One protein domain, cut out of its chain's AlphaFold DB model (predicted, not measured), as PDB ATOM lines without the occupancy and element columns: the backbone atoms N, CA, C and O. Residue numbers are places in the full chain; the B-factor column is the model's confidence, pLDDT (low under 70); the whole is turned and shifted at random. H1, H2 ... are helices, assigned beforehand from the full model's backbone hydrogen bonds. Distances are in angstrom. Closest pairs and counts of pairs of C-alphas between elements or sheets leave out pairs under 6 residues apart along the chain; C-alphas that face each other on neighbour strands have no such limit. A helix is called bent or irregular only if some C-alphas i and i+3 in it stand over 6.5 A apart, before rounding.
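AT A GLANCE: This is residues 76 to 123 of the 128 residues of an uncharacterized protein of Desulfotomaculum aquiferis (UniProt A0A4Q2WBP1). An open, elongated L: the short helix H1 lies off the first end of the long helix H2, which makes most of the length, and a loop joins them. Residues 76 to 83 stick out at one end and 116 to 122 at the other. The 48 printed residues hold two named helices, H1 then H2, and no named strand: all helix, extended, radius of gyration of the C-alphas 14.9 A, spans 41 by 25 by 14 A.

HOW THE PARTS SIT: Look first at H1, residues 81 to 86, then at H2, residues 96 to 114. They are close but not clearly touching; their closest C-alphas, of Leu 84 and Tyr 98, are 7.9 A apart. They run opposite ways at a steep tilt of 55 degrees. In H1 every O i to N i+4 pair is within hydrogen-bond range, in H2 13 of 15.

IN THESE COORDINATES: Find C-alpha 81 at (118.412, 185.370, 124.863); H1 runs 8.8 A from there. H2 runs 27.2 A to C-alpha 114 at (107.720, 176.993, 148.677); it is irregular, with C-alphas 97 and 100 7.4 A apart.

THE WHOLE: The farthest C-alphas, of Arg 90 and Ser 119, are 42.0 A apart. The printed part has no cut, and its H1 to H2 link is short. Look for pLDDT under 70 at residues 87 to 95 and 123.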
ATOM      1  N   PHE A  76     111.925 178.820 127.282       84.75
ATOM      2  CA  PHE A  76     112.715 179.973 126.834       84.75
ATOM      3  C   PHE A  76     112.481 180.334 125.365       84.75
ATOM      4  O   PHE A  76     113.230 181.127 124.808       84.75
ATOM      5  N   LYS A  77     111.456 179.757 124.722       81.31
ATOM      6  CA  LYS A  77     111.152 180.018 123.305       81.31
ATOM      7  C   LYS A  77     110.960 181.513 123.021       81.31
ATOM      8  O   LYS A  77     111.455 181.995 122.012       81.31
ATOM      9  N   ASP A  78     110.291 182.214 123.934       79.44
ATOM     10  CA  ASP A  78     109.999 183.648 123.824       79.44
ATOM     11  C   ASP A  78     110.924 184.493 124.717       79.44
ATOM     12  O   ASP A  78     110.749 185.701 124.869       79.44
ATOM     13  N   PHE A  79     111.925 183.861 125.338       80.75
ATOM     14  CA  PHE A  79     112.903 184.568 126.145       80.75
ATOM     15  C   PHE A  79     113.939 185.208 125.223       80.75
ATOM     16  O   PHE A  79     114.595 184.530 124.431       80.75
ATOM     17  N   GLY A  80     114.104 186.526 125.339       79.31
ATOM     18  CA  GLY A  80     115.081 187.284 124.564       79.31
ATOM     19  C   GLY A  80     116.511 186.965 124.991       79.31
ATOM     20  O   GLY A  80     117.133 187.777 125.673       79.31
ATOM     21  N   MET A  81     117.039 185.811 124.577       78.50
ATOM     22  CA  MET A  81     118.412 185.370 124.863       78.50
ATOM     23  C   MET A  81     119.446 186.426 124.468       78.50
ATOM     24  O   MET A  81     120.425 186.632 125.175       78.50
ATOM     25  N   GLU A  82     119.180 187.179 123.400       78.81
ATOM     26  CA  GLU A  82     120.003 188.319 122.986       78.81
ATOM     27  C   GLU A  82     120.177 189.372 124.088       78.81
ATOM     28  O   GLU A  82     121.251 189.955 124.219       78.81
ATOM     29  N   LYS A  83     119.143 189.619 124.903       76.75
ATOM     30  CA  LYS A  83     119.238 190.531 126.048       76.75
ATOM     31  C   LYS A  83     120.123 189.930 127.132       76.75
ATOM     32  O   LYS A  83     120.991 190.630 127.636       76.75
ATOM     33  N   LEU A  84     119.956 188.642 127.440       78.75
ATOM     34  CA  LEU A  84     120.802 187.948 128.415       78.75
ATOM     35  C   LEU A  84     122.281 188.002 128.013       78.75
ATOM     36  O   LEU A  84     123.129 188.286 128.850       78.75
ATOM     37  N   TYR A  85     122.586 187.826 126.726       75.12
ATOM     38  CA  TYR A  85     123.958 187.910 126.224       75.12
ATOM     39  C   TYR A  85     124.576 189.310 126.357       75.12
ATOM     40  O   TYR A  85     125.784 189.434 126.562       75.12
ATOM     41  N   LYS A  86     123.757 190.371 126.313       73.75
ATOM     42  CA  LYS A  86     124.199 191.754 126.573       73.75
ATOM     43  C   LYS A  86     124.469 192.036 128.054       73.75
ATOM     44  O   LYS A  86     125.233 192.946 128.349       73.75
ATOM     45  N   PHE A  87     123.871 191.264 128.960       66.69
ATOM     46  CA  PHE A  87     124.103 191.321 130.408       66.69
ATOM     47  C   PHE A  87     125.309 190.475 130.857       66.69
ATOM     48  O   PHE A  87     125.444 190.196 132.045       66.69
ATOM     49  N   SER A  88     126.176 190.044 129.929       64.25
ATOM     50  CA  SER A  88     127.401 189.321 130.277       64.25
ATOM     51  C   SER A  88     128.293 190.184 131.167       64.25
ATOM     52  O   SER A  88     128.725 191.280 130.804       64.25
ATOM     53  N   ASP A  89     128.528 189.674 132.367       62.22
ATOM     54  CA  ASP A  89     129.380 190.299 133.359       62.22
ATOM     55  C   ASP A  89     130.840 190.128 132.917       62.22
ATOM     56  O   ASP A  89     131.330 189.002 132.793       62.22
ATOM     57  N   ARG A  90     131.519 191.235 132.584       60.53
ATOM     58  CA  ARG A  90     132.854 191.207 131.950       60.53
ATOM     59  C   ARG A  90     133.931 190.625 132.866       60.53
ATOM     60  O   ARG A  90     134.979 190.209 132.371       60.53
ATOM     61  N   ASP A  91     133.648 190.566 134.163       65.75
ATOM     62  CA  ASP A  91     134.528 189.993 135.178       65.75
ATOM     63  C   ASP A  91     134.494 188.453 135.189       65.75
ATOM     64  O   ASP A  91     135.398 187.809 135.729       65.75
ATOM     65  N   PHE A  92     133.508 187.828 134.529       62.28
ATOM     66  CA  PHE A  92     133.385 186.374 134.426       62.28
ATOM     67  C   PHE A  92     133.714 185.870 133.015       62.28
ATOM     68  O   PHE A  92     133.164 186.312 132.009       62.28
ATOM     69  N   ARG A  93     134.595 184.865 132.925       62.41
ATOM     70  CA  ARG A  93     134.933 184.213 131.649       62.41
ATOM     71  C   ARG A  93     133.797 183.291 131.184       62.41
ATOM     72  O   ARG A  93     133.086 182.686 131.986       62.41
ATOM     73  N   SER A  94     133.647 183.139 129.869       59.94
ATOM     74  CA  SER A  94     132.804 182.081 129.295       59.94
ATOM     75  C   SER A  94     133.288 180.707 129.798       59.94
ATOM     76  O   SER A  94     134.503 180.487 129.795       59.94
ATOM     77  N   PRO A  95     132.403 179.787 130.239       61.84
ATOM     78  CA  PRO A  95     130.939 179.787 130.102       61.84
ATOM     79  C   PRO A  95     130.156 180.247 131.352       61.84
ATOM     80  O   PRO A  95     128.925 180.276 131.324       61.84
ATOM     81  N   THR A  96     130.822 180.606 132.454       70.56
ATOM     82  CA  THR A  96     130.173 180.874 133.755       70.56
ATOM     83  C   THR A  96     129.466 182.226 133.840       70.56
ATOM     84  O   THR A  96     128.713 182.454 134.781       70.56
ATOM     85  N   GLN A  97     129.642 183.094 132.842       74.81
ATOM     86  CA  GLN A  97     129.056 184.441 132.763       74.81
ATOM     87  C   GLN A  97     127.526 184.507 132.965       74.81
ATOM     88  O   GLN A  97     127.006 185.542 133.363       74.81
ATOM     89  N   TYR A  98     126.793 183.409 132.736       79.56
ATOM     90  CA  TYR A  98     125.336 183.347 132.948       79.56
ATOM     91  C   TYR A  98     124.926 182.475 134.138       79.56
ATOM     92  O   TYR A  98     123.735 182.307 134.398       79.56
ATOM     93  N   GLN A  99     125.881 181.901 134.874       83.19
ATOM     94  CA  GLN A  99     125.587 180.994 135.983       83.19
ATOM     95  C   GLN A  99     124.757 181.690 137.066       83.19
ATOM     96  O   GLN A  99     123.810 181.098 137.581       83.19
ATOM     97  N   THR A 100     125.074 182.947 137.384       83.75
ATOM     98  CA  THR A 100     124.322 183.755 138.355       83.75
ATOM     99  C   THR A 100     122.879 183.957 137.914       83.75
ATOM    100  O   THR A 100     121.971 183.748 138.714       83.75
ATOM    101  N   PHE A 101     122.651 184.269 136.635       86.19
ATOM    102  CA  PHE A 101     121.304 184.413 136.084       86.19
ATOM    103  C   PHE A 101     120.494 183.117 136.216       86.19
ATOM    104  O   PHE A 101     119.387 183.136 136.751       86.19
ATOM    105  N   TRP A 102     121.054 181.982 135.786       87.44
ATOM    106  CA  TRP A 102     120.363 180.693 135.867       87.44
ATOM    107  C   TRP A 102     120.074 180.282 137.308       87.44
ATOM    108  O   TRP A 102     118.978 179.816 137.608       87.44
ATOM    109  N   ARG A 103     121.030 180.506 138.214       90.50
ATOM    110  CA  ARG A 103     120.856 180.240 139.643       90.50
ATOM    111  C   ARG A 103     119.745 181.102 140.237       90.50
ATOM    112  O   ARG A 103     118.890 180.585 140.944       90.50
ATOM    113  N   TYR A 104     119.729 182.390 139.907       90.75
ATOM    114  CA  TYR A 104     118.695 183.317 140.353       90.75
ATOM    115  C   TYR A 104     117.309 182.923 139.832       90.75
ATOM    116  O   TYR A 104     116.348 182.899 140.598       90.75
ATOM    117  N   LEU A 105     117.209 182.534 138.559       91.31
ATOM    118  CA  LEU A 105     115.966 182.037 137.977       91.31
ATOM    119  C   LEU A 105     115.456 180.788 138.710       91.31
ATOM    120  O   LEU A 105     114.284 180.730 139.071       91.31
ATOM    121  N   LEU A 106     116.337 179.814 138.962       92.75
ATOM    122  CA  LEU A 106     115.991 178.614 139.723       92.75
ATOM    123  C   LEU A 106     115.540 178.964 141.146       92.75
ATOM    124  O   LEU A 106     114.524 178.443 141.595       92.75
ATOM    125  N   TYR A 107     116.231 179.877 141.835       94.75
ATOM    126  CA  TYR A 107     115.840 180.316 143.178       94.75
ATOM    127  C   TYR A 107     114.477 180.998 143.211       94.75
ATOM    128  O   TYR A 107     113.695 180.713 144.114       94.75
ATOM    129  N   ILE A 108     114.156 181.849 142.234       94.50
ATOM    130  CA  ILE A 108     112.828 182.466 142.150       94.50
ATOM    131  C   ILE A 108     111.746 181.399 141.988       94.50
ATOM    132  O   ILE A 108     110.727 181.449 142.677       94.50
ATOM    133  N   GLU A 109     111.931 180.451 141.069       94.62
ATOM    134  CA  GLU A 109     110.912 179.431 140.818       94.62
ATOM    135  C   GLU A 109     110.763 178.473 142.006       94.62
ATOM    136  O   GLU A 109     109.635 178.155 142.377       94.62
ATOM    137  N   LEU A 110     111.860 178.111 142.676       93.56
ATOM    138  CA  LEU A 110     111.818 177.348 143.926       93.56
ATOM    139  C   LEU A 110     111.106 178.121 145.042       93.56
ATOM    140  O   LEU A 110     110.229 177.570 145.697       93.56
ATOM    141  N   ALA A 111     111.412 179.407 145.232       92.88
ATOM    142  CA  ALA A 111     110.742 180.236 146.235       92.88
ATOM    143  C   ALA A 111     109.230 180.325 145.978       92.88
ATOM    144  O   ALA A 111     108.433 180.205 146.905       92.88
ATOM    145  N   LYS A 112     108.810 180.461 144.713       91.38
ATOM    146  CA  LYS A 112     107.389 180.415 144.337       91.38
ATOM    147  C   LYS A 112     106.739 179.070 144.663       91.38
ATOM    148  O   LYS A 112     105.560 179.063 144.995       91.38
ATOM    149  N   MET A 113     107.457 177.953 144.530       91.50
ATOM    150  CA  MET A 113     106.946 176.630 144.913       91.50
ATOM    151  C   MET A 113     106.779 176.528 146.430       91.50
ATOM    152  O   MET A 113     105.707 176.153 146.884       91.50
ATOM    153  N   VAL A 114     107.779 176.963 147.203       90.62
ATOM    154  CA  VAL A 114     107.720 176.993 148.677       90.62
ATOM    155  C   VAL A 114     106.549 177.844 149.178       90.62
ATOM    156  O   VAL A 114     105.871 177.458 150.116       90.62
ATOM    157  N   LEU A 115     106.253 178.975 148.530       89.06
ATOM    158  CA  LEU A 115     105.107 179.819 148.901       89.06
ATOM    159  C   LEU A 115     103.735 179.192 148.598       89.06
ATOM    160  O   LEU A 115     102.729 179.674 149.117       89.06
ATOM    161  N   LYS A 116     103.672 178.177 147.730       87.19
ATOM    162  CA  LYS A 116     102.444 177.410 147.470       87.19
ATOM    163  C   LYS A 116     102.252 176.266 148.458       87.19
ATOM    164  O   LYS A 116     101.147 175.746 148.540       87.19
ATOM    165  N   ASP A 117     103.312 175.860 149.145       89.25
ATOM    166  CA  ASP A 117     103.259 174.800 150.134       89.25
ATOM    167  C   ASP A 117     102.533 175.304 151.387       89.25
ATOM    168  O   ASP A 117     103.000 176.199 152.092       89.25
ATOM    169  N   GLU A 118     101.359 174.734 151.652       86.44
ATOM    170  CA  GLU A 118     100.513 175.118 152.783       86.44
ATOM    171  C   GLU A 118     101.103 174.709 154.141       86.44
ATOM    172  O   GLU A 118     100.682 175.238 155.171       86.44
ATOM    173  N   SER A 119     102.087 173.800 154.160       87.25
ATOM    174  CA  SER A 119     102.805 173.428 155.383       87.25
ATOM    175  C   SER A 119     103.775 174.517 155.850       87.25
ATOM    176  O   SER A 119     104.143 174.563 157.028       87.25
ATOM    177  N   VAL A 120     104.169 175.424 154.950       83.62
ATOM    178  CA  VAL A 120     105.071 176.529 155.261       83.62
ATOM    179  C   VAL A 120     104.267 177.649 155.928       83.62
ATOM    180  O   VAL A 120     103.294 178.142 155.349       83.62
ATOM    181  N   PRO A 121     104.657 178.113 157.134       79.81
ATOM    182  CA  PRO A 121     103.994 179.238 157.779       79.81
ATOM    183  C   PRO A 121     103.973 180.442 156.840       79.81
ATOM    184  O   PRO A 121     105.014 180.824 156.300       79.81
ATOM    185  N   LYS A 122     102.798 181.054 156.651       73.81
ATOM    186  CA  LYS A 122     102.661 182.234 155.793       73.81
ATOM    187  C   LYS A 122     103.594 183.328 156.300       73.81
ATOM    188  O   LYS A 122     103.328 183.962 157.320       73.81
ATOM    189  N   ILE A 123     104.681 183.548 155.569       68.69
ATOM    190  CA  ILE A 123     105.581 184.667 155.805       68.69
ATOM    191  C   ILE A 123     104.760 185.917 155.494       68.69
ATOM    192  O   ILE A 123     104.389 186.151 154.342       68.69
TER     193      ILE A 123